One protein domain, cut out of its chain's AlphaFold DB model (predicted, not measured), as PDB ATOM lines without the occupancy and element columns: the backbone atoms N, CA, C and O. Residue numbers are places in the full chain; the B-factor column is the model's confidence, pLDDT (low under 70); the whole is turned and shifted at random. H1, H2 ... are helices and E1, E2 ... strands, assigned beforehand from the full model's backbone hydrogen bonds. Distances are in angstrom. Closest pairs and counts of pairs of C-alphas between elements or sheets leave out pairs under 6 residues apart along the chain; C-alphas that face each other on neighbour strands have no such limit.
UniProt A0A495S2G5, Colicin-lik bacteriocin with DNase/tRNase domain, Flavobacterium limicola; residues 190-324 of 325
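What this domain is: This is residues 190 to 324 of the 325 residues of the protein "Colicin-lik bacteriocin with DNase/tRNase domain" of Flavobacterium limicola (UniProt A0A495S2G5). A small three-stranded sheet, E1, E5 and E4, lies in the middle, with the long helix H2 crossing over it and helix H3 running along E1 and E5. H4 packs on H3 and on H2; the tiny hairpin of E2 and E3 lies toward one end of the longest axis, and H7 lies at the other. The printed part has 135 residues with seven named helices and five named strands, in the order E1 H1 H2 H3 E2 E3 H4 E4 E5 H5 H6 H7. The main sheet, in the order E1 E5 E4, is antiparallel, and the class is mixed, helices and strands. The whole is compact, with a radius of gyration of the C-alphas of 14.9 A and spans of 43 by 33 by 27 A.

How they stand to each other: Begin at the inner strand E5, residues 294 to 298. On one side is E1, residues 192 to 195, antiparallel at 168 degrees, with N 193 and O 296 2.8 A apart, within hydrogen-bond range. On its other side is E4, residues 283 to 287, a hairpin with E5; N 286 and O 295 are 2.8 A apart. H2, residues 208 to 225, is on this sheet at a height of 9.9 A, across the strands at 81 degrees to E1 on the local plane. H3, residues 227 to 243, is on it too, along the strands, with closest C-alphas Ala 193 and Ile 233 5.8 A apart. H4, residues 257 to 269, touches H3 with its residues 257 to 261 alone, at a steep tilt of 44 degrees, opposite ways; the closest C-alphas, Asn 238 and Pro 257, are 4.8 A apart. H4 touches H2 with residues 268 to 269 alone, about perpendicular at 73 degrees; the closest C-alphas, Arg 220 and Ile 268, are 5.4 A apart. E2, residues 247 to 249, and E3, residues 252 to 254, form a hairpin, with N 249 and O 252 2.8 A apart. H1, residues 201 to 204, and H2 only just touch, only at the corner, with 3 pairs of C-alphas within 8 A. H5, residues 299 to 303, and H6, residues 310 to 314, only graze the sheet. H7, residues 318 to 323, is not on it. Every O i to N i+4 pair is within hydrogen-bond range in H2, H4, H5, H6 and H7, and 12 of 13 are in H3; H1 is too short for such a pair.

Where its parts are: Find C-alpha 192 at (46.268, 77.535, 47.752), where E1 begins. H2 runs 25.7 A from C-alpha 208 at (54.252, 86.302, 61.759). H3 is 24.1 A long with a kink of 26 degrees near residue 234, and H4 is 18.1 A. E4 and E5 are each 13.0 A. H7 ends at C-alpha 323, at (55.083, 98.257, 70.146).

The domain as a whole: The C-alphas farthest apart, Asp 256 and Ile 323, are 44.2 A apart. The printed part has no cut. The link from H4 to E4, residues 270 to 282, is long. Mean pLDDT of the printed part is 87.6; residues 276, 309 and 316 to 324 are under 70.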
ATOM      1  N   LYS A 190      43.290  79.318  43.407       95.00
ATOM      2  CA  LYS A 190      43.862  78.314  42.484       95.00
ATOM      3  C   LYS A 190      45.219  77.747  42.935       95.00
ATOM      4  O   LYS A 190      45.581  76.634  42.560       95.00
ATOM      5  N   TYR A 191      45.980  78.505  43.717       96.00
ATOM      6  CA  TYR A 191      47.357  78.189  44.126       96.00
ATOM      7  C   TYR A 191      47.489  77.937  45.631       96.00
ATOM      8  O   TYR A 191      48.601  77.847  46.159       96.00
ATOM      9  N   ARG A 192      46.354  77.835  46.328       96.56
ATOM     10  CA  ARG A 192      46.268  77.535  47.752       96.56
ATOM     11  C   ARG A 192      46.351  76.030  47.977       96.56
ATOM     12  O   ARG A 192      45.511  75.282  47.486       96.56
ATOM     13  N   ALA A 193      47.314  75.607  48.785       96.75
ATOM     14  CA  ALA A 193      47.432  74.228  49.241       96.75
ATOM     15  C   ALA A 193      46.638  73.950  50.522       96.75
ATOM     16  O   ALA A 193      46.159  72.841  50.741       96.75
ATOM     17  N   PHE A 194      46.486  74.955  51.383       97.44
ATOM     18  CA  PHE A 194      45.785  74.800  52.652       97.44
ATOM     19  C   PHE A 194      45.197  76.128  53.113       97.44
ATOM     20  O   PHE A 194      45.800  77.176  52.903       97.44
ATOM     21  N   ARG A 195      44.035  76.081  53.762       97.12
ATOM     22  CA  ARG A 195      43.448  77.212  54.486       97.12
ATOM     23  C   ARG A 195      43.473  76.873  55.966       97.12
ATOM     24  O   ARG A 195      42.806  75.922  56.376       97.12
ATOM     25  N   ALA A 196      44.241  77.617  56.754       94.50
ATOM     26  CA  ALA A 196      44.214  77.433  58.196       94.50
ATOM     27  C   ALA A 196      42.847  77.871  58.753       94.50
ATOM     28  O   ALA A 196      42.250  78.817  58.226       94.50
ATOM     29  N   PRO A 197      42.353  77.222  59.823       92.62
ATOM     30  CA  PRO A 197      41.261  77.772  60.613       92.62
ATOM     31  C   PRO A 197      41.561  79.217  61.013       92.62
ATOM     32  O   PRO A 197      42.729  79.560  61.231       92.62
ATOM     33  N   SER A 198      40.515  80.040  61.132       91.31
ATOM     34  CA  SER A 198      40.675  81.416  61.602       91.31
ATOM     35  C   SER A 198      41.429  81.420  62.920       91.31
ATOM     36  O   SER A 198      41.074  80.700  63.855       91.31
ATOM     37  N   LEU A 199      42.461  82.252  62.988       87.19
ATOM     38  CA  LEU A 199      43.138  82.537  64.237       87.19
ATOM     39  C   LEU A 199      42.139  83.126  65.244       87.19
ATOM     40  O   LEU A 199      41.140  83.750  64.875       87.19
ATOM     41  N   GLU A 200      42.415  82.946  66.528       83.88
ATOM     42  CA  GLU A 200      41.726  83.719  67.556       83.88
ATOM     43  C   GLU A 200      42.205  85.175  67.515       83.88
ATOM     44  O   GLU A 200      43.337  85.468  67.111       83.88
ATOM     45  N   SER A 201      41.354  86.099  67.962       78.12
ATOM     46  CA  SER A 201      41.615  87.542  67.867       78.12
ATOM     47  C   SER A 201      42.901  87.976  68.576       78.12
ATOM     48  O   SER A 201      43.600  88.870  68.091       78.12
ATOM     49  N   VAL A 202      43.272  87.293  69.666       78.81
ATOM     50  CA  VAL A 202      44.539  87.501  70.385       78.81
ATOM     51  C   VAL A 202      45.762  87.287  69.481       78.81
ATOM     52  O   VAL A 202      46.778  87.967  69.632       78.81
ATOM     53  N   PHE A 203      45.654  86.404  68.482       82.50
ATOM     54  CA  PHE A 203      46.750  86.055  67.584       82.50
ATOM     55  C   PHE A 203      46.807  86.903  66.315       82.50
ATOM     56  O   PHE A 203      47.838  86.904  65.640       82.50
ATOM     57  N   PHE A 204      45.769  87.683  65.987       78.00
ATOM     58  CA  PHE A 204      45.757  88.551  64.793       78.00
ATOM     59  C   PHE A 204      46.934  89.529  64.769       78.00
ATOM     60  O   PHE A 204      47.511  89.829  63.717       78.00
ATOM     61  N   LYS A 205      47.317  90.003  65.956       73.38
ATOM     62  CA  LYS A 205      48.360  91.012  66.153       73.38
ATOM     63  C   LYS A 205      49.716  90.392  66.525       73.38
ATOM     64  O   LYS A 205      50.705  91.125  66.568       73.38
ATOM     65  N   SER A 206      49.783  89.076  66.761       80.88
ATOM     66  CA  SER A 206      51.027  88.366  67.083       80.88
ATOM     67  C   SER A 206      52.018  88.376  65.914       80.88
ATOM     68  O   SER A 206      51.599  88.459  64.762       80.88
ATOM     69  N   PRO A 207      53.337  88.267  66.173       84.00
ATOM     70  CA  PRO A 207      54.337  88.192  65.110       84.00
ATOM     71  C   PRO A 207      54.062  87.058  64.119       84.00
ATOM     72  O   PRO A 207      53.633  85.979  64.525       84.00
ATOM     73  N   ASP A 208      54.421  87.268  62.852       86.06
ATOM     74  CA  ASP A 208      54.252  86.302  61.759       86.06
ATOM     75  C   ASP A 208      54.748  84.898  62.135       86.06
ATOM     76  O   ASP A 208      54.056  83.919  61.898       86.06
ATOM     77  N   LYS A 209      55.898  84.800  62.819       85.38
ATOM     78  CA  LYS A 209      56.436  83.524  63.313       85.38
ATOM     79  C   LYS A 209      55.419  82.758  64.169       85.38
ATOM     80  O   LYS A 209      55.246  81.567  63.974       85.38
ATOM     81  N   VAL A 210      54.745  83.432  65.103       86.56
ATOM     82  CA  VAL A 210      53.741  82.805  65.980       86.56
ATOM     83  C   VAL A 210      52.536  82.354  65.161       86.56
ATOM     84  O   VAL A 210      52.089  81.219  65.291       86.56
ATOM     85  N   GLN A 211      52.048  83.221  64.276       88.31
ATOM     86  CA  GLN A 211      50.905  82.918  63.416       88.31
ATOM     87  C   GLN A 211      51.183  81.712  62.511       88.31
ATOM     88  O   GLN A 211      50.353  80.812  62.398       88.31
ATOM     89  N   PHE A 212      52.370  81.657  61.906       90.88
ATOM     90  CA  PHE A 212      52.780  80.584  61.004       90.88
ATOM     91  C   PHE A 212      53.007  79.263  61.740       90.88
ATOM     92  O   PHE A 212      52.656  78.218  61.200       90.88
ATOM     93  N   GLU A 213      53.504  79.285  62.983       89.38
ATOM     94  CA  GLU A 213      53.558  78.072  63.811       89.38
ATOM     95  C   GLU A 213      52.162  77.505  64.086       89.38
ATOM     96  O   GLU A 213      51.956  76.301  63.933       89.38
ATOM     97  N   ILE A 214      51.190  78.359  64.435       90.56
ATOM     98  CA  ILE A 214      49.798  77.933  64.650       90.56
ATOM     99  C   ILE A 214      49.233  77.323  63.360       90.56
ATOM    100  O   ILE A 214      48.665  76.229  63.375       90.56
ATOM    101  N   CYS A 215      49.442  77.987  62.221       92.88
ATOM    102  CA  CYS A 215      48.960  77.507  60.926       92.88
ATOM    103  C   CYS A 215      49.615  76.183  60.514       92.88
ATOM    104  O   CYS A 215      48.920  75.276  60.054       92.88
ATOM    105  N   ARG A 216      50.924  76.018  60.748       93.81
ATOM    106  CA  ARG A 216      51.622  74.750  60.508       93.81
ATOM    107  C   ARG A 216      51.108  73.642  61.418       93.81
ATOM    108  O   ARG A 216      50.912  72.525  60.950       93.81
ATOM    109  N   ALA A 217      50.869  73.924  62.697       91.56
ATOM    110  CA  ALA A 217      50.304  72.943  63.621       91.56
ATOM    111  C   ALA A 217      48.912  72.473  63.161       91.56
ATOM    112  O   ALA A 217      48.627  71.275  63.195       91.56
ATOM    113  N   ASN A 218      48.086  73.392  62.650       94.00
ATOM    114  CA  ASN A 218      46.793  73.064  62.047       94.00
ATOM    115  C   ASN A 218      46.947  72.213  60.778       94.00
ATOM    116  O   ASN A 218      46.286  71.183  60.660       94.00
ATOM    117  N   LEU A 219      47.864  72.576  59.876       95.81
ATOM    118  CA  LEU A 219      48.175  71.773  58.690       95.81
ATOM    119  C   LEU A 219      48.641  70.363  59.065       95.81
ATOM    120  O   LEU A 219      48.149  69.389  58.508       95.81
ATOM    121  N   ARG A 220      49.537  70.233  60.050       94.75
ATOM    122  CA  ARG A 220      49.991  68.938  60.570       94.75
ATOM    123  C   ARG A 220      48.825  68.113  61.104       94.75
ATOM    124  O   ARG A 220      48.736  66.926  60.807       94.75
ATOM    125  N   LYS A 221      47.946  68.720  61.906       94.81
ATOM    126  CA  LYS A 221      46.771  68.042  62.468       94.81
ATOM    127  C   LYS A 221      45.864  67.505  61.361       94.81
ATOM    128  O   LYS A 221      45.410  66.372  61.464       94.81
ATOM    129  N   GLU A 222      45.628  68.286  60.311       96.00
ATOM    130  CA  GLU A 222      44.821  67.855  59.166       96.00
ATOM    131  C   GLU A 222      45.530  66.797  58.313       96.00
ATOM    132  O   GLU A 222      44.913  65.801  57.943       96.00
ATOM    133  N   TYR A 223      46.839  66.933  58.093       96.69
ATOM    134  CA  TYR A 223      47.647  65.931  57.398       96.69
ATOM    135  C   TYR A 223      47.621  64.577  58.121       96.69
ATOM    136  O   TYR A 223      47.433  63.547  57.489       96.69
ATOM    137  N   LEU A 224      47.740  64.559  59.453       95.62
ATOM    138  CA  LEU A 224      47.674  63.321  60.241       95.62
ATOM    139  C   LEU A 224      46.301  62.636  60.180       95.62
ATOM    140  O   LEU A 224      46.224  61.424  60.351       95.62
ATOM    141  N   LYS A 225      45.223  63.393  59.947       97.19
ATOM    142  CA  LYS A 225      43.875  62.835  59.768       97.19
ATOM    143  C   LYS A 225      43.650  62.312  58.353       97.19
ATOM    144  O   LYS A 225      42.996  61.289  58.183       97.19
ATOM    145  N   ASN A 226      44.122  63.041  57.341       96.19
ATOM    146  CA  ASN A 226      43.898  62.709  55.938       96.19
ATOM    147  C   ASN A 226      45.118  63.086  55.076       96.19
ATOM    148  O   ASN A 226      45.097  64.116  54.394       96.19
ATOM    149  N   PRO A 227      46.179  62.260  55.092       97.31
ATOM    150  CA  PRO A 227      47.424  62.579  54.400       97.31
ATOM    151  C   PRO A 227      47.219  62.641  52.887       97.31
ATOM    152  O   PRO A 227      47.620  63.620  52.266       97.31
ATOM    153  N   LYS A 228      46.492  61.672  52.309       97.56
ATOM    154  CA  LYS A 228      46.247  61.583  50.858       97.56
ATOM    155  C   LYS A 228      45.655  62.867  50.282       97.56
ATOM    156  O   LYS A 228      46.165  63.379  49.294       97.56
ATOM    157  N   LYS A 229      44.640  63.440  50.940       96.31
ATOM    158  CA  LYS A 229      44.012  64.692  50.491       96.31
ATOM    159  C   LYS A 229      45.009  65.853  50.420       96.31
ATOM    160  O   LYS A 229      44.968  66.642  49.481       96.31
ATOM    161  N   ILE A 230      45.872  65.992  51.426       97.50
ATOM    162  CA  ILE A 230      46.871  67.068  51.453       97.50
ATOM    163  C   ILE A 230      47.965  66.802  50.414       97.50
ATOM    164  O   ILE A 230      48.345  67.717  49.689       97.50
ATOM    165  N   GLU A 231      48.430  65.557  50.299       98.31
ATOM    166  CA  GLU A 231      49.437  65.155  49.313       98.31
ATOM    167  C   GLU A 231      48.960  65.376  47.876       98.31
ATOM    168  O   GLU A 231      49.713  65.916  47.075       98.31
ATOM    169  N   GLU A 232      47.707  65.050  47.552       97.75
ATOM    170  CA  GLU A 232      47.117  65.305  46.231       97.75
ATOM    171  C   GLU A 232      47.153  66.797  45.871       97.75
ATOM    172  O   GLU A 232      47.584  67.165  44.776       97.75
ATOM    173  N   ILE A 233      46.767  67.668  46.807       95.94
ATOM    174  CA  ILE A 233      46.773  69.120  46.595       95.94
ATOM    175  C   ILE A 233      48.205  69.649  46.421       95.94
ATOM    176  O   ILE A 233      48.462  70.465  45.530       95.94
ATOM    177  N   LEU A 234      49.146  69.184  47.248       98.00
ATOM    178  CA  LEU A 234      50.560  69.544  47.129       98.00
ATOM    179  C   LEU A 234      51.136  69.072  45.789       98.00
ATOM    180  O   LEU A 234      51.799  69.843  45.098       98.00
ATOM    181  N   MET A 235      50.810  67.849  45.369       98.12
ATOM    182  CA  MET A 235      51.291  67.261  44.120       98.12
ATOM    183  C   MET A 235      50.825  68.017  42.878       98.12
ATOM    184  O   MET A 235      51.589  68.117  41.918       98.12
ATOM    185  N   ILE A 236      49.620  68.596  42.893       97.31
ATOM    186  CA  ILE A 236      49.156  69.479  41.809       97.31
ATOM    187  C   ILE A 236      50.120  70.659  41.632       97.31
ATOM    188  O   ILE A 236      50.520  70.976  40.513       97.31
ATOM    189  N   GLN A 237      50.541  71.290  42.731       96.81
ATOM    190  CA  GLN A 237      51.489  72.403  42.667       96.81
ATOM    191  C   GLN A 237      52.911  71.930  42.358       96.81
ATOM    192  O   GLN A 237      53.611  72.612  41.620       96.81
ATOM    193  N   ASN A 238      53.326  70.759  42.846       98.12
ATOM    194  CA  ASN A 238      54.653  70.203  42.571       98.12
ATOM    195  C   ASN A 238      54.855  69.893  41.086       98.12
ATOM    196  O   ASN A 238      55.894  70.239  40.529       98.12
ATOM    197  N   ARG A 239      53.845  69.330  40.412       98.19
ATOM    198  CA  ARG A 239      53.876  69.152  38.950       98.19
ATOM    199  C   ARG A 239      53.999  70.491  38.231       98.19
ATOM    200  O   ARG A 239      54.856  70.643  37.371       98.19
ATOM    201  N   ARG A 240      53.230  71.494  38.664       96.56
ATOM    202  CA  ARG A 240      53.334  72.852  38.126       96.56
ATOM    203  C   ARG A 240      54.723  73.457  38.352       96.56
ATOM    204  O   ARG A 240      55.235  74.137  37.470       96.56
ATOM    205  N   PHE A 241      55.340  73.255  39.515       96.81
ATOM    206  CA  PHE A 241      56.707  73.712  39.760       96.81
ATOM    207  C   PHE A 241      57.687  73.036  38.802       96.81
ATOM    208  O   PHE A 241      58.482  73.733  38.183       96.81
ATOM    209  N   ALA A 242      57.586  71.716  38.627       96.94
ATOM    210  CA  ALA A 242      58.416  70.955  37.695       96.94
ATOM    211  C   ALA A 242      58.292  71.465  36.249       96.94
ATOM    212  O   ALA A 242      59.302  71.728  35.600       96.94
ATOM    213  N   GLU A 243      57.062  71.694  35.779       95.94
ATOM    214  CA  GLU A 243      56.766  72.266  34.456       95.94
ATOM    215  C   GLU A 243      57.354  73.675  34.275       95.94
ATOM    216  O   GLU A 243      57.733  74.050  33.170       95.94
ATOM    217  N   ASN A 244      57.478  74.444  35.361       93.50
ATOM    218  CA  ASN A 244      58.066  75.785  35.365       93.50
ATOM    219  C   ASN A 244      59.566  75.792  35.710       93.50
ATOM    220  O   ASN A 244      60.105  76.822  36.116       93.50
ATOM    221  N   GLY A 245      60.246  74.657  35.544       94.00
ATOM    222  CA  GLY A 245      61.695  74.558  35.703       94.00
ATOM    223  C   GLY A 245      62.172  74.227  37.115       94.00
ATOM    224  O   GLY A 245      63.373  74.283  37.341       94.00
ATOM    225  N   GLY A 246      61.286  73.843  38.037       94.19
ATOM    226  CA  GLY A 246      61.624  73.371  39.382       94.19
ATOM    227  C   GLY A 246      61.693  74.458  40.461       94.19
ATOM    228  O   GLY A 246      61.323  75.614  40.255       94.19
ATOM    229  N   ILE A 247      62.140  74.067  41.657       93.88
ATOM    230  CA  ILE A 247      62.396  74.965  42.793       93.88
ATOM    231  C   ILE A 247      63.875  74.892  43.165       93.88
ATOM    232  O   ILE A 247      64.403  73.817  43.454       93.88
ATOM    233  N   ILE A 248      64.526  76.052  43.253       91.00
ATOM    234  CA  ILE A 248      65.904  76.146  43.738       91.00
ATOM    235  C   ILE A 248      65.926  76.016  45.266       91.00
ATOM    236  O   ILE A 248      65.303  76.798  45.985       91.00
ATOM    237  N   SER A 249      66.700  75.055  45.764       87.50
ATOM    238  CA  SER A 249      66.926  74.800  47.183       87.50
ATOM    239  C   SER A 249      68.378  74.419  47.416       87.50
ATOM    240  O   SER A 249      68.865  73.465  46.818       87.50
ATOM    241  N   GLU A 250      69.067  75.136  48.306       85.19
ATOM    242  CA  GLU A 250      70.467  74.839  48.671       85.19
ATOM    243  C   GLU A 250      71.401  74.756  47.445       85.19
ATOM    244  O   GLU A 250      72.287  73.911  47.369       85.19
ATOM    245  N   GLY A 251      71.169  75.612  46.443       88.00
ATOM    246  CA  GLY A 251      71.944  75.632  45.196       88.00
ATOM    247  C   GLY A 251      71.601  74.516  44.203       88.00
ATOM    248  O   GLY A 251      72.147  74.506  43.105       88.00
ATOM    249  N   ARG A 252      70.675  73.607  44.540       92.88
ATOM    250  CA  ARG A 252      70.163  72.576  43.628       92.88
ATOM    251  C   ARG A 252      68.802  72.961  43.077       92.88
ATOM    252  O   ARG A 252      67.960  73.481  43.803       92.88
ATOM    253  N   ASN A 253      68.576  72.651  41.806       94.56
ATOM    254  CA  ASN A 253      67.255  72.742  41.209       94.56
ATOM    255  C   ASN A 253      66.506  71.421  41.409       94.56
ATOM    256  O   ASN A 253      66.944  70.381  40.920       94.56
ATOM    257  N   ILE A 254      65.405  71.461  42.150       95.94
ATOM    258  CA  ILE A 254      64.568  70.296  42.426       95.94
ATOM    259  C   ILE A 254      63.426  70.315  41.423       95.94
ATOM    260  O   ILE A 254      62.612  71.236  41.440       95.94
ATOM    261  N   ILE A 255      63.381  69.311  40.551       96.62
ATOM    262  CA  ILE A 255      62.387  69.205  39.473       96.62
ATOM    263  C   ILE A 255      61.427  68.041  39.725       96.62
ATOM    264  O   ILE A 255      60.280  68.118  39.306       96.62
ATOM    265  N   ASP A 256      61.843  66.993  40.441       97.88
ATOM    266  CA  ASP A 256      60.989  65.836  40.714       97.88
ATOM    267  C   ASP A 256      59.859  66.187  41.706       97.88
ATOM    268  O   ASP A 256      60.140  66.505  42.870       97.88
ATOM    269  N   PRO A 257      58.575  66.095  41.299       98.19
ATOM    270  CA  PRO A 257      57.448  66.353  42.188       98.19
ATOM    271  C   PRO A 257      57.410  65.464  43.439       98.19
ATOM    272  O   PRO A 257      56.896  65.905  44.470       98.19
ATOM    273  N   LEU A 258      57.941  64.237  43.366       98.19
ATOM    274  CA  LEU A 258      58.007  63.329  44.513       98.19
ATOM    275  C   LEU A 258      59.082  63.772  45.513       98.19
ATOM    276  O   LEU A 258      58.803  63.801  46.712       98.19
ATOM    277  N   GLU A 259      60.258  64.220  45.052       97.81
ATOM    278  CA  GLU A 259      61.268  64.839  45.931       97.81
ATOM    279  C   GLU A 259      60.691  66.071  46.652       97.81
ATOM    280  O   GLU A 259      60.882  66.236  47.862       97.81
ATOM    281  N   MET A 260      59.941  66.923  45.939       98.06
ATOM    282  CA  MET A 260      59.264  68.078  46.546       98.06
ATOM    283  C   MET A 260      58.260  67.647  47.620       98.06
ATOM    284  O   MET A 260      58.227  68.242  48.700       98.06
ATOM    285  N   LEU A 261      57.468  66.607  47.340       98.38
ATOM    286  CA  LEU A 261      56.476  66.087  48.274       98.38
ATOM    287  C   LEU A 261      57.133  65.560  49.550       98.38
ATOM    288  O   LEU A 261      56.692  65.901  50.646       98.38
ATOM    289  N   GLU A 262      58.216  64.789  49.441       97.62
ATOM    290  CA  GLU A 262      58.932  64.282  50.617       97.62
ATOM    291  C   GLU A 262      59.503  65.418  51.476       97.62
ATOM    292  O   GLU A 262      59.411  65.382  52.707       97.62
ATOM    293  N   LYS A 263      60.017  66.489  50.858       95.75
ATOM    294  CA  LYS A 263      60.437  67.693  51.595       95.75
ATOM    295  C   LYS A 263      59.270  68.351  52.332       95.75
ATOM    296  O   LYS A 263      59.392  68.654  53.517       95.75
ATOM    297  N   GLN A 264      58.124  68.504  51.674       97.06
ATOM    298  CA  GLN A 264      56.922  69.094  52.274       97.06
ATOM    299  C   GLN A 264      56.387  68.249  53.433       97.06
ATOM    300  O   GLN A 264      56.064  68.790  54.490       97.06
ATOM    301  N   LYS A 265      56.345  66.922  53.272       96.94
ATOM    302  CA  LYS A 265      55.960  65.982  54.333       96.94
ATOM    303  C   LYS A 265      56.859  66.139  55.549       96.94
ATOM    304  O   LYS A 265      56.352  66.235  56.665       96.94
ATOM    305  N   ASN A 266      58.170  66.240  55.341       94.56
ATOM    306  CA  ASN A 266      59.119  66.479  56.424       94.56
ATOM    307  C   ASN A 266      58.840  67.808  57.143       94.56
ATOM    308  O   ASN A 266      58.758  67.820  58.371       94.56
ATOM    309  N   ASP A 267      58.614  68.903  56.417       94.62
ATOM    310  CA  ASP A 267      58.322  70.208  57.029       94.62
ATOM    311  C   ASP A 267      57.003  70.203  57.834       94.62
ATOM    312  O   ASP A 267      56.923  70.790  58.923       94.62
ATOM    313  N   ILE A 268      55.977  69.493  57.341       94.88
ATOM    314  CA  ILE A 268      54.673  69.314  58.006       94.88
ATOM    315  C   ILE A 268      54.806  68.432  59.261       94.88
ATOM    316  O   ILE A 268      54.273  68.758  60.328       94.88
ATOM    317  N   LEU A 269      55.522  67.308  59.154       92.88
ATOM    318  CA  LEU A 269      55.636  66.277  60.192       92.88
ATOM    319  C   LEU A 269      56.751  66.529  61.213       92.88
ATOM    320  O   LEU A 269      56.846  65.803  62.213       92.88
ATOM    321  N   GLN A 270      57.530  67.595  61.080       86.19
ATOM    322  CA  GLN A 270      58.440  68.039  62.134       86.19
ATOM    323  C   GLN A 270      57.677  68.516  63.378       86.19
ATOM    324  O   GLN A 270      56.732  69.300  63.285       86.19
ATOM    325  N   LYS A 271      58.099  68.088  64.576       73.62
ATOM    326  CA  LYS A 271      57.478  68.530  65.843       73.62
ATOM    327  C   LYS A 271      57.651  70.038  66.077       73.62
ATOM    328  O   LYS A 271      56.689  70.695  66.448       73.62
ATOM    329  N   ASN A 272      58.825  70.584  65.751       72.00
ATOM    330  CA  ASN A 272      59.152  72.014  65.822       72.00
ATOM    331  C   ASN A 272      59.725  72.473  64.477       72.00
ATOM    332  O   ASN A 272      60.521  71.743  63.898       72.00
ATOM    333  N   SER A 273      59.362  73.662  63.995       70.56
ATOM    334  CA  SER A 273      59.856  74.181  62.707       70.56
ATOM    335  C   SER A 273      61.299  74.708  62.753       70.56
ATOM    336  O   SER A 273      61.896  75.016  61.721       70.56
ATOM    337  N   GLY A 274      61.865  74.867  63.953       72.06
ATOM    338  CA  GLY A 274      63.232  75.344  64.153       72.06
ATOM    339  C   GLY A 274      63.534  76.638  63.387       72.06
ATOM    340  O   GLY A 274      62.873  77.665  63.567       72.06
ATOM    341  N   LYS A 275      64.557  76.593  62.523       70.12
ATOM    342  CA  LYS A 275      64.985  77.730  61.688       70.12
ATOM    343  C   LYS A 275      64.040  78.021  60.513       70.12
ATOM    344  O   LYS A 275      64.093  79.126  59.978       70.12
ATOM    345  N   GLN A 276      63.171  77.081  60.126       69.25
ATOM    346  CA  GLN A 276      62.239  77.255  59.005       69.25
ATOM    347  C   GLN A 276      61.038  78.149  59.360       69.25
ATOM    348  O   GLN A 276      60.385  78.652  58.448       69.25
ATOM    349  N   GLN A 277      60.773  78.408  60.650       77.69
ATOM    350  CA  GLN A 277      59.733  79.347  61.121       77.69
ATOM    351  C   GLN A 277      58.349  79.082  60.506       77.69
ATOM    352  O   GLN A 277      57.672  79.991  60.023       77.69
ATOM    353  N   GLY A 278      57.970  77.810  60.459       79.00
ATOM    354  CA  GLY A 278      56.666  77.374  59.981       79.00
ATOM    355  C   GLY A 278      56.555  77.213  58.464       79.00
ATOM    356  O   GLY A 278      55.500  76.795  57.997       79.00
ATOM    357  N   ARG A 279      57.596  77.545  57.687       87.50
ATOM    358  CA  ARG A 279      57.581  77.440  56.218       87.50
ATOM    359  C   ARG A 279      57.471  75.988  55.753       87.50
ATOM    360  O   ARG A 279      57.950  75.083  56.426       87.50
ATOM    361  N   ILE A 280      56.863  75.817  54.585       95.12
ATOM    362  CA  ILE A 280      56.701  74.534  53.903       95.12
ATOM    363  C   ILE A 280      57.371  74.662  52.540       95.12
ATOM    364  O   ILE A 280      57.168  75.661  51.852       95.12
ATOM    365  N   PHE A 281      58.185  73.684  52.156       95.81
ATOM    366  CA  PHE A 281      58.957  73.709  50.921       95.81
ATOM    367  C   PHE A 281      58.108  74.065  49.683       95.81
ATOM    368  O   PHE A 281      57.141  73.376  49.366       95.81
ATOM    369  N   GLY A 282      58.473  75.145  48.981       95.56
ATOM    370  CA  GLY A 282      57.746  75.655  47.804       95.56
ATOM    371  C   GLY A 282      56.525  76.534  48.110       95.56
ATOM    372  O   GLY A 282      55.904  77.070  47.191       95.56
ATOM    373  N   PHE A 283      56.192  76.743  49.384       96.50
ATOM    374  CA  PHE A 283      55.000  77.469  49.813       96.50
ATOM    375  C   PHE A 283      55.298  78.547  50.856       96.50
ATOM    376  O   PHE A 283      56.303  78.529  51.570       96.50
ATOM    377  N   VAL A 284      54.370  79.493  50.974       94.12
ATOM    378  CA  VAL A 284      54.387  80.543  51.994       94.12
ATOM    379  C   VAL A 284      53.020  80.726  52.618       94.12
ATOM    380  O   VAL A 284      51.988  80.539  51.980       94.12
ATOM    381  N   TRP A 285      53.033  81.128  53.884       94.25
ATOM    382  CA  TRP A 285      51.840  81.557  54.588       94.25
ATOM    383  C   TRP A 285      51.471  82.977  54.169       94.25
ATOM    384  O   TRP A 285      52.241  83.922  54.354       94.25
ATOM    385  N   HIS A 286      50.281  83.107  53.602       93.00
ATOM    386  CA  HIS A 286      49.706  84.339  53.106       93.00
ATOM    387  C   HIS A 286      48.566  84.785  54.020       93.00
ATOM    388  O   HIS A 286      47.602  84.052  54.230       93.00
ATOM    389  N   HIS A 287      48.665  86.002  54.556       92.44
ATOM    390  CA  HIS A 287      47.580  86.638  55.304       92.44
ATOM    391  C   HIS A 287      46.420  86.955  54.356       92.44
ATOM    392  O   HIS A 287      46.497  87.930  53.603       92.44
ATOM    393  N   ASN A 288      45.368  86.140  54.407       92.56
ATOM    394  CA  ASN A 288      44.182  86.282  53.568       92.56
ATOM    395  C   ASN A 288      43.385  87.541  53.966       92.56
ATOM    396  O   ASN A 288      43.516  88.064  55.079       92.56
ATOM    397  N   GLU A 289      42.594  88.071  53.038       91.00
ATOM    398  CA  GLU A 289      41.732  89.225  53.276       91.00
ATOM    399  C   GLU A 289      40.629  88.960  54.309       91.00
ATOM    400  O   GLU A 289      40.234  89.875  55.035       91.00
ATOM    401  N   GLU A 290      40.166  87.712  54.408       91.25
ATOM    402  CA  GLU A 290      39.294  87.248  55.475       91.25
ATOM    403  C   GLU A 290      40.056  87.318  56.808       91.25
ATOM    404  O   GLU A 290      41.173  86.815  56.959       91.25
ATOM    405  N   VAL A 291      39.457  87.993  57.788       89.50
ATOM    406  CA  VAL A 291      40.105  88.301  59.066       89.50
ATOM    407  C   VAL A 291      40.523  87.019  59.778       89.50
ATOM    408  O   VAL A 291      39.711  86.127  59.989       89.50
ATOM    409  N   GLY A 292      41.797  86.949  60.171       89.62
ATOM    410  CA  GLY A 292      42.336  85.805  60.903       89.62
ATOM    411  C   GLY A 292      42.650  84.582  60.050       89.62
ATOM    412  O   GLY A 292      43.249  83.639  60.563       89.62
ATOM    413  N   ILE A 293      42.297  84.592  58.764       93.44
ATOM    414  CA  ILE A 293      42.582  83.491  57.852       93.44
ATOM    415  C   ILE A 293      43.997  83.640  57.296       93.44
ATOM    416  O   ILE A 293      44.430  84.712  56.860       93.44
ATOM    417  N   ILE A 294      44.734  82.534  57.307       94.12
ATOM    418  CA  ILE A 294      46.050  82.433  56.685       94.12
ATOM    419  C   ILE A 294      46.038  81.214  55.768       94.12
ATOM    420  O   ILE A 294      45.767  80.089  56.193       94.12
ATOM    421  N   ASP A 295      46.341  81.454  54.500       95.94
ATOM    422  CA  ASP A 295      46.378  80.432  53.462       95.94
ATOM    423  C   ASP A 295      47.835  80.020  53.196       95.94
ATOM    424  O   ASP A 295      48.731  80.861  53.139       95.94
ATOM    425  N   LEU A 296      48.092  78.727  53.013       97.38
ATOM    426  CA  LEU A 296      49.347  78.233  52.455       97.38
ATOM    427  C   LEU A 296      49.251  78.320  50.932       97.38
ATOM    428  O   LEU A 296      48.439  77.613  50.332       97.38
ATOM    429  N   VAL A 297      50.060  79.168  50.307       96.25
ATOM    430  CA  VAL A 297      50.009  79.443  48.861       96.25
ATOM    431  C   VAL A 297      51.366  79.211  48.207       96.25
ATOM    432  O   VAL A 297      52.407  79.328  48.858       96.25
ATOM    433  N   ALA A 298      51.361  78.853  46.924       95.94
ATOM    434  CA  ALA A 298      52.589  78.623  46.174       95.94
ATOM    435  C   ALA A 298      53.484  79.879  46.147       95.94
ATOM    436  O   ALA A 298      53.026  80.984  45.841       95.94
ATOM    437  N   TYR A 299      54.765  79.702  46.480       94.12
ATOM    438  CA  TYR A 299      55.717  80.798  46.693       94.12
ATOM    439  C   TYR A 299      55.952  81.658  45.446       94.12
ATOM    440  O   TYR A 299      55.957  82.883  45.531       94.12
ATOM    441  N   ASP A 300      56.127  81.027  44.290       93.06
ATOM    442  CA  ASP A 300      56.394  81.691  43.012       93.06
ATOM    443  C   ASP A 300      55.238  82.605  42.567       93.06
ATOM    444  O   ASP A 300      55.449  83.724  42.096       93.06
ATOM    445  N   LYS A 301      53.991  82.177  42.781       94.06
ATOM    446  CA  LYS A 301      52.805  82.985  42.493       94.06
ATOM    447  C   LYS A 301      52.646  84.105  43.507       94.06
ATOM    448  O   LYS A 301      52.366  85.235  43.121       94.06
ATOM    449  N   HIS A 302      52.885  83.827  44.785       92.25
ATOM    450  CA  HIS A 302      52.832  84.842  45.831       92.25
ATOM    451  C   HIS A 302      53.856  85.960  45.606       92.25
ATOM    452  O   HIS A 302      53.504  87.134  45.651       92.25
ATOM    453  N   ASN A 303      55.106  85.620  45.305       89.38
ATOM    454  CA  ASN A 303      56.194  86.596  45.247       89.38
ATOM    455  C   ASN A 303      56.208  87.486  44.005       89.38
ATOM    456  O   ASN A 303      56.947  88.468  43.965       89.38
ATOM    457  N   THR A 304      55.417  87.159  42.991       88.25
ATOM    458  CA  THR A 304      55.386  87.921  41.738       88.25
ATOM    459  C   THR A 304      54.263  88.962  41.702       88.25
ATOM    460  O   THR A 304      54.131  89.721  40.732       88.25
ATOM    461  N   ILE A 305      53.466  89.045  42.771       87.06
ATOM    462  CA  ILE A 305      52.330  89.955  42.876       87.06
ATOM    463  C   ILE A 305      52.437  90.872  44.097       87.06
ATOM    464  O   ILE A 305      53.065  90.549  45.102       87.06
ATOM    465  N   ASN A 306      51.799  92.040  44.013       77.19
ATOM    466  CA  ASN A 306      51.795  92.991  45.121       77.19
ATOM    467  C   ASN A 306      50.869  92.494  46.235       77.19
ATOM    468  O   ASN A 306      49.703  92.177  45.985       77.19
ATOM    469  N   HIS A 307      51.374  92.478  47.469       70.25
ATOM    470  CA  HIS A 307      50.613  92.061  48.644       70.25
ATOM    471  C   HIS A 307      49.657  93.157  49.111       70.25
ATOM    472  O   HIS A 307      49.983  93.978  49.970       70.25
ATOM    473  N   ILE A 308      48.449  93.127  48.563       70.50
ATOM    474  CA  ILE A 308      47.299  93.873  49.063       70.50
ATOM    475  C   ILE A 308      46.428  92.828  49.759       70.50
ATOM    476  O   ILE A 308      45.727  92.075  49.098       70.50
ATOM    477  N   GLY A 309      46.578  92.659  51.072       67.69
ATOM    478  CA  GLY A 309      45.971  91.518  51.765       67.69
ATOM    479  C   GLY A 309      45.857  91.704  53.271       67.69
ATOM    480  O   GLY A 309      46.008  92.817  53.786       67.69
ATOM    481  N   GLY A 310      45.621  90.598  53.978       78.31
ATOM    482  CA  GLY A 310      45.240  90.549  55.391       78.31
ATOM    483  C   GLY A 310      46.130  91.347  56.333       78.31
ATOM    484  O   GLY A 310      45.649  91.950  57.289       78.31
ATOM    485  N   ARG A 311      47.426  91.469  56.025       79.50
ATOM    486  CA  ARG A 311      48.346  92.281  56.832       79.50
ATOM    487  C   ARG A 311      47.942  93.758  56.911       79.50
ATOM    488  O   ARG A 311      48.086  94.357  57.973       79.50
ATOM    489  N   ASN A 312      47.434  94.337  55.826       78.44
ATOM    490  CA  ASN A 312      46.999  95.740  55.797       78.44
ATOM    491  C   ASN A 312      45.581  95.930  56.353       78.44
ATOM    492  O   ASN A 312      45.228  97.042  56.732       78.44
ATOM    493  N   ILE A 313      44.803  94.846  56.402       84.00
ATOM    494  CA  ILE A 313      43.409  94.824  56.856       84.00
ATOM    495  C   ILE A 313      43.360  94.636  58.369       84.00
ATOM    496  O   ILE A 313      42.807  95.455  59.082       84.00
ATOM    497  N   TRP A 314      43.969  93.576  58.891       85.12
ATOM    498  CA  TRP A 314      43.835  93.183  60.296       85.12
ATOM    499  C   TRP A 314      45.179  93.107  61.035       85.12
ATOM    500  O   TRP A 314      45.268  92.651  62.173       85.12
ATOM    501  N   GLY A 315      46.243  93.614  60.411       72.69
ATOM    502  CA  GLY A 315      47.536  93.857  61.042       72.69
ATOM    503  C   GLY A 315      48.596  92.804  60.737       72.69
ATOM    504  O   GLY A 315      49.757  93.194  60.623       72.69
ATOM    505  N   GLY A 316      48.254  91.517  60.579       60.75
ATOM    506  CA  GLY A 316      49.169  90.434  60.150       60.75
ATOM    507  C   GLY A 316      50.601  90.537  60.705       60.75
ATOM    508  O   GLY A 316      51.562  90.629  59.935       60.75
ATOM    509  N   GLY A 317      50.727  90.676  62.033       54.09
ATOM    510  CA  GLY A 317      52.000  90.801  62.763       54.09
ATOM    511  C   GLY A 317      52.706  92.166  62.738       54.09
ATOM    512  O   GLY A 317      53.726  92.351  63.407       54.09
ATOM    513  N   SER A 318      52.176  93.165  62.027       54.47
ATOM    514  CA  SER A 318      52.727  94.531  61.996       54.47
ATOM    515  C   SER A 318      52.487  95.328  63.281       54.47
ATOM    516  O   SER A 318      53.323  96.157  63.644       54.47
ATOM    517  N   ILE A 319      51.403  95.050  64.013       51.19
ATOM    518  CA  ILE A 319      51.088  95.749  65.268       51.19
ATOM    519  C   ILE A 319      52.110  95.401  66.362       51.19
ATOM    520  O   ILE A 319      52.631  96.312  67.003       51.19
ATOM    521  N   ALA A 320      52.525  94.134  66.492       43.97
ATOM    522  CA  ALA A 320      53.608  93.744  67.404       43.97
ATOM    523  C   ALA A 320      54.946  94.458  67.110       43.97
ATOM    524  O   ALA A 320      55.738  94.689  68.024       43.97
ATOM    525  N   ARG A 321      55.206  94.850  65.851       39.56
ATOM    526  CA  ARG A 321      56.407  95.622  65.476       39.56
ATOM    527  C   ARG A 321      56.316  97.096  65.879       39.56
ATOM    528  O   ARG A 321      57.349  97.689  66.169       39.56
ATOM    529  N   LYS A 322      55.109  97.674  65.928       44.78
ATOM    530  CA  LYS A 322      54.886  99.065  66.368       44.78
ATOM    531  C   LYS A 322      55.088  99.257  67.874       44.78
ATOM    532  O   LYS A 322      55.411 100.360  68.279       44.78
ATOM    533  N   ILE A 323      54.913  98.207  68.680       41.09
ATOM    534  CA  ILE A 323      55.083  98.257  70.146       41.09
ATOM    535  C   ILE A 323      56.569  98.189  70.556       41.09
ATOM    536  O   ILE A 323      56.924  98.613  71.649       41.09
ATOM    537  N   LYS A 324      57.451  97.673  69.687       32.47
ATOM    538  CA  LYS A 324      58.895  97.533  69.956       32.47
ATOM    539  C   LYS A 324      59.753  98.750  69.566       32.47
ATOM    540  O   LYS A 324      60.970  98.667  69.704       32.47
TER     541      LYS A 324